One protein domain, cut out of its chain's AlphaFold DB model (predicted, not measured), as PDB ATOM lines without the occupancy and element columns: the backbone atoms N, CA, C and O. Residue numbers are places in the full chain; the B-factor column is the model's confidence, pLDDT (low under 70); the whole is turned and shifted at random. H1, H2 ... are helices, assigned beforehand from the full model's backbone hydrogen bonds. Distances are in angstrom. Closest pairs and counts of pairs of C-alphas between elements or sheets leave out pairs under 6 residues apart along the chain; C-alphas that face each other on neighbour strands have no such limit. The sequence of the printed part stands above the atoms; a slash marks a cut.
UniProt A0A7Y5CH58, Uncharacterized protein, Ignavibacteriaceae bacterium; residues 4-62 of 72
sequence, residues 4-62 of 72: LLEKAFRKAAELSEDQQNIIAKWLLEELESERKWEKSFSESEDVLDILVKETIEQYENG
ATOM      1  N   LEU A   4     193.970 202.509 209.196       97.69
ATOM      2  CA  LEU A   4     194.052 203.684 210.059       97.69
ATOM      3  C   LEU A   4     193.023 203.628 211.193       97.69
ATOM      4  O   LEU A   4     193.389 203.821 212.349       97.69
ATOM      5  N   LEU A   5     191.765 203.313 210.870       96.19
ATOM      6  CA  LEU A   5     190.697 203.219 211.864       96.19
ATOM      7  C   LEU A   5     190.960 202.076 212.855       96.19
ATOM      8  O   LEU A   5     190.800 202.252 214.057       96.19
ATOM      9  N   GLU A   6     191.476 200.942 212.380       97.69
ATOM     10  CA  GLU A   6     191.884 199.837 213.253       97.69
ATOM     11  C   GLU A   6     192.982 200.261 214.241       97.69
ATOM     12  O   GLU A   6     192.895 199.972 215.435       97.69
ATOM     13  N   LYS A   7     194.008 200.981 213.767       97.88
ATOM     14  CA  LYS A   7     195.075 201.512 214.625       97.88
ATOM     15  C   LYS A   7     194.531 202.483 215.678       97.88
ATOM     16  O   LYS A   7     195.017 202.465 216.807       97.88
ATOM     17  N   ALA A   8     193.548 203.312 215.323       96.31
ATOM     18  CA  ALA A   8     192.900 204.229 216.257       96.31
ATOM     19  C   ALA A   8     192.150 203.469 217.363       96.31
ATOM     20  O   ALA A   8     192.379 203.742 218.538       96.31
ATOM     21  N   PHE A   9     191.352 202.453 217.009       96.50
ATOM     22  CA  PHE A   9     190.651 201.623 217.995       96.50
ATOM     23  C   PHE A   9     191.600 200.858 218.916       96.50
ATOM     24  O   PHE A   9     191.370 200.827 220.121       96.50
ATOM     25  N   ARG A  10     192.694 200.293 218.385       97.88
ATOM     26  CA  ARG A  10     193.713 199.629 219.218       97.88
ATOM     27  C   ARG A  10     194.301 200.583 220.258       97.88
ATOM     28  O   ARG A  10     194.397 200.215 221.418       97.88
ATOM     29  N   LYS A  11     194.633 201.814 219.858       97.44
ATOM     30  CA  LYS A  11     195.134 202.842 220.782       97.44
ATOM     31  C   LYS A  11     194.088 203.288 221.798       97.44
ATOM     32  O   LYS A  11     194.434 203.503 222.950       97.44
ATOM     33  N   ALA A  12     192.829 203.430 221.386       96.94
ATOM     34  CA  ALA A  12     191.750 203.790 222.299       96.94
ATOM     35  C   ALA A  12     191.530 202.699 223.360       96.94
ATOM     36  O   ALA A  12     191.379 203.018 224.532       96.94
ATOM     37  N   ALA A  13     191.602 201.424 222.971       97.31
ATOM     38  CA  ALA A  13     191.428 200.287 223.875       97.31
ATOM     39  C   ALA A  13     192.515 200.170 224.966       97.31
ATOM     40  O   ALA A  13     192.300 199.486 225.961       97.31
ATOM     41  N   GLU A  14     193.671 200.823 224.796       98.19
ATOM     42  CA  GLU A  14     194.740 200.888 225.807       98.19
ATOM     43  C   GLU A  14     194.455 201.922 226.920       98.19
ATOM     44  O   GLU A  14     195.172 201.957 227.921       98.19
ATOM     45  N   LEU A  15     193.439 202.779 226.758       97.69
ATOM     46  CA  LEU A  15     193.083 203.841 227.706       97.69
ATOM     47  C   LEU A  15     192.179 203.334 228.841       97.69
ATOM     48  O   LEU A  15     191.640 202.229 228.772       97.69
ATOM     49  N   SER A  16     191.963 204.155 229.877       98.62
ATOM     50  CA  SER A  16     190.972 203.834 230.913       98.62
ATOM     51  C   SER A  16     189.548 203.821 230.348       98.62
ATOM     52  O   SER A  16     189.266 204.473 229.344       98.62
ATOM     53  N   GLU A  17     188.630 203.116 231.011       98.31
ATOM     54  CA  GLU A  17     187.225 203.031 230.586       98.31
ATOM     55  C   GLU A  17     186.573 204.415 230.431       98.31
ATOM     56  O   GLU A  17     185.925 204.689 229.423       98.31
ATOM     57  N   ASP A  18     186.833 205.337 231.363       98.31
ATOM     58  CA  ASP A  18     186.338 206.715 231.280       98.31
ATOM     59  C   ASP A  18     186.837 207.432 230.020       98.31
ATOM     60  O   ASP A  18     186.069 208.087 229.314       98.31
ATOM     61  N   GLN A  19     188.125 207.285 229.697       98.12
ATOM     62  CA  GLN A  19     188.717 207.890 228.504       98.12
ATOM     63  C   GLN A  19     188.188 207.247 227.221       98.12
ATOM     64  O   GLN A  19     187.932 207.955 226.243       98.12
ATOM     65  N   GLN A  20     187.982 205.929 227.225       98.50
ATOM     66  CA  GLN A  20     187.348 205.215 226.120       98.50
ATOM     67  C   GLN A  20     185.933 205.743 225.870       98.50
ATOM     68  O   GLN A  20     185.596 206.059 224.730       98.50
ATOM     69  N   ASN A  21     185.140 205.924 226.927       98.38
ATOM     70  CA  ASN A  21     183.783 206.456 226.839       98.38
ATOM     71  C   ASN A  21     183.751 207.906 226.335       98.38
ATOM     72  O   ASN A  21     182.908 208.241 225.502       98.38
ATOM     73  N   ILE A  22     184.685 208.756 226.776       97.94
ATOM     74  CA  ILE A  22     184.809 210.139 226.284       97.94
ATOM     75  C   ILE A  22     185.092 210.157 224.778       97.94
ATOM     76  O   ILE A  22     184.407 210.857 224.032       97.94
ATOM     77  N   ILE A  23     186.068 209.370 224.316       96.88
ATOM     78  CA  ILE A  23     186.433 209.313 222.892       96.88
ATOM     79  C   ILE A  23     185.300 208.706 222.062       96.88
ATOM     80  O   ILE A  23     185.010 209.205 220.977       96.88
ATOM     81  N   ALA A  24     184.645 207.657 222.564       97.44
ATOM     82  CA  ALA A  24     183.518 207.030 221.885       97.44
ATOM     83  C   ALA A  24     182.358 208.015 221.710       97.44
ATOM     84  O   ALA A  24     181.821 208.134 220.608       97.44
ATOM     85  N   LYS A  25     182.007 208.760 222.766       98.25
ATOM     86  CA  LYS A  25     180.967 209.789 222.703       98.25
ATOM     87  C   LYS A  25     181.312 210.869 221.679       98.25
ATOM     88  O   LYS A  25     180.492 211.146 220.811       98.25
ATOM     89  N   TRP A  26     182.527 211.412 221.743       97.56
ATOM     90  CA  TRP A  26     182.986 212.428 220.795       97.56
ATOM     91  C   TRP A  26     182.931 211.931 219.343       97.56
ATOM     92  O   TRP A  26     182.388 212.616 218.483       97.56
ATOM     93  N   LEU A  27     183.422 210.716 219.066       97.06
ATOM     94  CA  LEU A  27     183.418 210.157 217.712       97.06
ATOM     95  C   LEU A  27     181.996 209.963 217.167       97.06
ATOM     96  O   LEU A  27     181.754 210.201 215.988       97.06
ATOM     97  N   LEU A  28     181.057 209.515 218.004       97.62
ATOM     98  CA  LEU A  28     179.659 209.350 217.602       97.62
ATOM     99  C   LEU A  28     178.995 210.696 217.289       97.62
ATOM    100  O   LEU A  28     178.303 210.803 216.277       97.62
ATOM    101  N   GLU A  29     179.229 211.708 218.125       98.06
ATOM    102  CA  GLU A  29     178.724 213.068 217.907       98.06
ATOM    103  C   GLU A  29     179.297 213.679 216.620       98.06
ATOM    104  O   GLU A  29     178.545 214.254 215.833       98.06
ATOM    105  N   GLU A  30     180.591 213.488 216.356       97.56
ATOM    106  CA  GLU A  30     181.253 213.967 215.138       97.56
ATOM    107  C   GLU A  30     180.659 213.322 213.877       97.56
ATOM    108  O   GLU A  30     180.294 214.016 212.931       97.56
ATOM    109  N   LEU A  31     180.478 211.996 213.875       96.94
ATOM    110  CA  LEU A  31     179.880 211.282 212.741       96.94
ATOM    111  C   LEU A  31     178.436 211.726 212.467       96.94
ATOM    112  O   LEU A  31     178.009 211.784 211.311       96.94
ATOM    113  N   GLU A  32     177.667 212.026 213.514       97.12
ATOM    114  CA  GLU A  32     176.315 212.559 213.361       97.12
ATOM    115  C   GLU A  32     176.329 214.006 212.844       97.12
ATOM    116  O   GLU A  32     175.512 214.350 211.986       97.12
ATOM    117  N   SER A  33     177.255 214.834 213.335       97.31
ATOM    118  CA  SER A  33     177.463 216.212 212.880       97.31
ATOM    119  C   SER A  33     177.800 216.263 211.389       97.31
ATOM    120  O   SER A  33     177.100 216.933 210.630       97.31
ATOM    121  N   GLU A  34     178.779 215.469 210.948       96.50
ATOM    122  CA  GLU A  34     179.186 215.362 209.542       96.50
ATOM    123  C   GLU A  34     178.024 214.923 208.648       96.50
ATOM    124  O   GLU A  34     177.743 215.546 207.626       96.50
ATOM    125  N   ARG A  35     177.256 213.913 209.071       94.38
ATOM    126  CA  ARG A  35     176.082 213.458 208.314       94.38
ATOM    127  C   ARG A  35     175.002 214.536 208.200       94.38
ATOM    128  O   ARG A  35     174.343 214.640 207.165       94.38
ATOM    129  N   LYS A  36     174.767 215.304 209.269       94.94
ATOM    130  CA  LYS A  36     173.821 216.431 209.244       94.94
ATOM    131  C   LYS A  36     174.312 217.518 208.300       94.94
ATOM    132  O   LYS A  36     173.512 218.017 207.515       94.94
ATOM    133  N   TRP A  37     175.601 217.841 208.351       95.50
ATOM    134  CA  TRP A  37     176.203 218.846 207.488       95.50
ATOM    135  C   TRP A  37     176.136 218.442 206.016       95.50
ATOM    136  O   TRP A  37     175.636 219.219 205.210       95.50
ATOM    137  N   GLU A  38     176.521 217.210 205.673       93.88
ATOM    138  CA  GLU A  38     176.445 216.683 204.305       93.88
ATOM    139  C   GLU A  38     175.014 216.758 203.759       93.88
ATOM    140  O   GLU A  38     174.792 217.239 202.646       93.88
ATOM    141  N   LYS A  39     174.022 216.376 204.576       93.19
ATOM    142  CA  LYS A  39     172.611 216.498 204.207       93.19
ATOM    143  C   LYS A  39     172.212 217.957 203.970       93.19
ATOM    144  O   LYS A  39     171.709 218.276 202.895       93.19
ATOM    145  N   SER A  40     172.441 218.835 204.946       92.44
ATOM    146  CA  SER A  40     172.077 220.252 204.844       92.44
ATOM    147  C   SER A  40     172.764 220.944 203.670       92.44
ATOM    148  O   SER A  40     172.144 221.762 203.001       92.44
ATOM    149  N   PHE A  41     174.019 220.595 203.390       90.56
ATOM    150  CA  PHE A  41     174.758 221.126 202.256       90.56
ATOM    151  C   PHE A  41     174.180 220.626 200.926       90.56
ATOM    152  O   PHE A  41     173.951 221.433 200.028       90.56
ATOM    153  N   SER A  42     173.855 219.333 200.814       91.25
ATOM    154  CA  SER A  42     173.241 218.773 199.600       91.25
ATOM    155  C   SER A  42     171.874 219.384 199.264       91.25
ATOM    156  O   SER A  42     171.501 219.450 198.101       91.25
ATOM    157  N   GLU A  43     171.147 219.872 200.271       91.25
ATOM    158  CA  GLU A  43     169.847 220.541 200.120       91.25
ATOM    159  C   GLU A  43     169.979 222.065 199.904       91.25
ATOM    160  O   GLU A  43     168.972 222.754 199.754       91.25
ATOM    161  N   SER A  44     171.199 222.614 199.903       91.19
ATOM    162  CA  SER A  44     171.430 224.066 199.878       91.19
ATOM    163  C   SER A  44     171.668 224.667 198.489       91.19
ATOM    164  O   SER A  44     171.779 225.886 198.399       91.19
ATOM    165  N   GLU A  45     171.719 223.860 197.420       88.81
ATOM    166  CA  GLU A  45     172.059 224.305 196.052       88.81
ATOM    167  C   GLU A  45     171.216 225.508 195.597       88.81
ATOM    168  O   GLU A  45     171.772 226.556 195.269       88.81
ATOM    169  N   ASP A  46     169.887 225.423 195.711       88.19
ATOM    170  CA  ASP A  46     168.979 226.516 195.334       88.19
ATOM    171  C   ASP A  46     169.227 227.804 196.141       88.19
ATOM    172  O   ASP A  46     169.138 228.919 195.619       88.19
ATOM    173  N   VAL A  47     169.543 227.670 197.433       91.19
ATOM    174  CA  VAL A  47     169.806 228.811 198.325       91.19
ATOM    175  C   VAL A  47     171.154 229.446 197.996       91.19
ATOM    176  O   VAL A  47     171.260 230.671 197.947       91.19
ATOM    177  N   LEU A  48     172.179 228.630 197.742       92.06
ATOM    178  CA  LEU A  48     173.497 229.100 197.322       92.06
ATOM    179  C   LEU A  48     173.417 229.833 195.979       92.06
ATOM    180  O   LEU A  48     174.017 230.898 195.840       92.06
ATOM    181  N   ASP A  49     172.617 229.338 195.037       92.38
ATOM    182  CA  ASP A  49     172.375 229.993 193.749       92.38
ATOM    183  C   ASP A  49     171.718 231.367 193.901       92.38
ATOM    184  O   ASP A  49     172.083 232.318 193.201       92.38
ATOM    185  N   ILE A  50     170.757 231.502 194.819       93.44
ATOM    186  CA  ILE A  50     170.149 232.797 195.150       93.44
ATOM    187  C   ILE A  50     171.206 233.740 195.733       93.44
ATOM    188  O   ILE A  50     171.349 234.862 195.247       93.44
ATOM    189  N   LEU A  51     171.999 233.277 196.702       93.44
ATOM    190  CA  LEU A  51     173.053 234.085 197.328       93.44
ATOM    191  C   LEU A  51     174.109 234.552 196.317       93.44
ATOM    192  O   LEU A  51     174.567 235.695 196.385       93.44
ATOM    193  N   VAL A  52     174.483 233.703 195.354       93.12
ATOM    194  CA  VAL A  52     175.393 234.082 194.264       93.12
ATOM    195  C   VAL A  52     174.770 235.177 193.401       93.12
ATOM    196  O   VAL A  52     175.428 236.187 193.145       93.12
ATOM    197  N   LYS A  53     173.506 235.023 192.987       94.69
ATOM    198  CA  LYS A  53     172.801 236.033 192.178       94.69
ATOM    199  C   LYS A  53     172.715 237.375 192.905       94.69
ATOM    200  O   LYS A  53     173.065 238.396 192.320       94.69
ATOM    201  N   GLU A  54     172.330 237.366 194.179       94.00
ATOM    202  CA  GLU A  54     172.266 238.572 195.010       94.00
ATOM    203  C   GLU A  54     173.639 239.234 195.162       94.00
ATOM    204  O   GLU A  54     173.754 240.456 195.094       94.00
ATOM    205  N   THR A  55     174.700 238.441 195.331       93.50
ATOM    206  CA  THR A  55     176.068 238.961 195.458       93.50
ATOM    207  C   THR A  55     176.539 239.622 194.164       93.50
ATOM    208  O   THR A  55     177.130 240.703 194.213       93.50
ATOM    209  N   ILE A  56     176.255 239.013 193.007       94.62
ATOM    210  CA  ILE A  56     176.562 239.597 191.694       94.62
ATOM    211  C   ILE A  56     175.800 240.914 191.517       94.62
ATOM    212  O   ILE A  56     176.417 241.932 191.213       94.62
ATOM    213  N   GLU A  57     174.495 240.931 191.797       96.25
ATOM    214  CA  GLU A  57     173.678 242.144 191.701       96.25
ATOM    215  C   GLU A  57     174.194 243.254 192.631       96.25
ATOM    216  O   GLU A  57     174.275 244.424 192.245       96.25
ATOM    217  N   GLN A  58     174.565 242.920 193.869       94.19
ATOM    218  CA  GLN A  58     175.134 243.890 194.803       94.19
ATOM    219  C   GLN A  58     176.480 244.427 194.315       94.19
ATOM    220  O   GLN A  58     176.739 245.625 194.454       94.19
ATOM    221  N   TYR A  59     177.327 243.576 193.739       93.00
ATOM    222  CA  TYR A  59     178.611 243.987 193.181       93.00
ATOM    223  C   TYR A  59     178.430 244.943 192.000       93.00
ATOM    224  O   TYR A  59     179.008 246.031 192.007       93.00
ATOM    225  N   GLU A  60     177.573 244.591 191.040       94.44
ATOM    226  CA  GLU A  60     177.271 245.418 189.864       94.44
ATOM    227  C   GLU A  60     176.673 246.777 190.245       94.44
ATOM    228  O   GLU A  60     176.989 247.796 189.633       94.44
ATOM    229  N   ASN A  61     175.870 246.822 191.312       95.81
ATOM    230  CA  ASN A  61     175.293 248.057 191.838       95.81
ATOM    231  C   ASN A  61     176.227 248.840 192.784       95.81
ATOM    232  O   ASN A  61     175.784 249.805 193.409       95.81
ATOM    233  N   GLY A  62     177.490 248.429 192.948       93.06
ATOM    234  CA  GLY A  62     178.451 249.102 193.830       93.06
ATOM    235  C   GLY A  62     178.084 249.044 195.319       93.06
ATOM    236  O   GLY A  62     178.536 249.877 196.100       93.06
TER     237      GLY A  62
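What this domain is: This is residues 4 to 62 of the 72 residues of an uncharacterized protein of Ignavibacteriaceae bacterium (UniProt A0A7Y5CH58). A long helix, H2, makes the main shaft of an open, angled chain of helices: at its first end the short H1 folds back in a loose, splayed V, and at its other end H3 turns off at a corner and sticks out as an arm. There is no common core, and H1 and H3 are at opposite ends of the shape. The printed part has 59 residues with three named helices, in the order H1, H2, H3, and no named strand; the class is all helix. The whole is extended, with a radius of gyration of the C-alphas of 20.7 A and spans of 61 by 22 by 21 A.

How they stand to each other: H2, residues 17 to 42, and H1, residues 4 to 13, form a helical hairpin. They only just touch, with 3 pairs of C-alphas within 8 A, and H2 does so with residues 20 to 23 alone. Their closest C-alphas, those of Ala 12 and Gln 20, are 6.0 A apart. They run opposite ways at a shallow tilt of 34 degrees, only just short of steep, and their centres are 16.3 A apart. H2 and H3, residues 45 to 60, meet only through their link. H1 and H3 are apart. In H1, H2 and H3 every O i to N i+4 pair is within hydrogen-bond range.

Where its parts are: H2 measures 37.5 A from C-alpha 17 at (187.225, 203.031, 230.586) to C-alpha 42. H1 measures 14.5 A and begins with C-alpha 4 at (194.052, 203.684, 210.059). H3 measures 22.6 A and ends with C-alpha 60 at (177.271, 245.418, 189.864).

The domain as a whole: The two C-alphas farthest apart, those of Glu 14 and Asn 61, are 61.3 A apart. Residues 25 to 62 stand free, of which 25 to 42 belong to H2 and 45 to 60 to H3. Both links are tight, and the printed part has no cut. The mean pLDDT of the printed part is 95.4, and no printed residue is under 70.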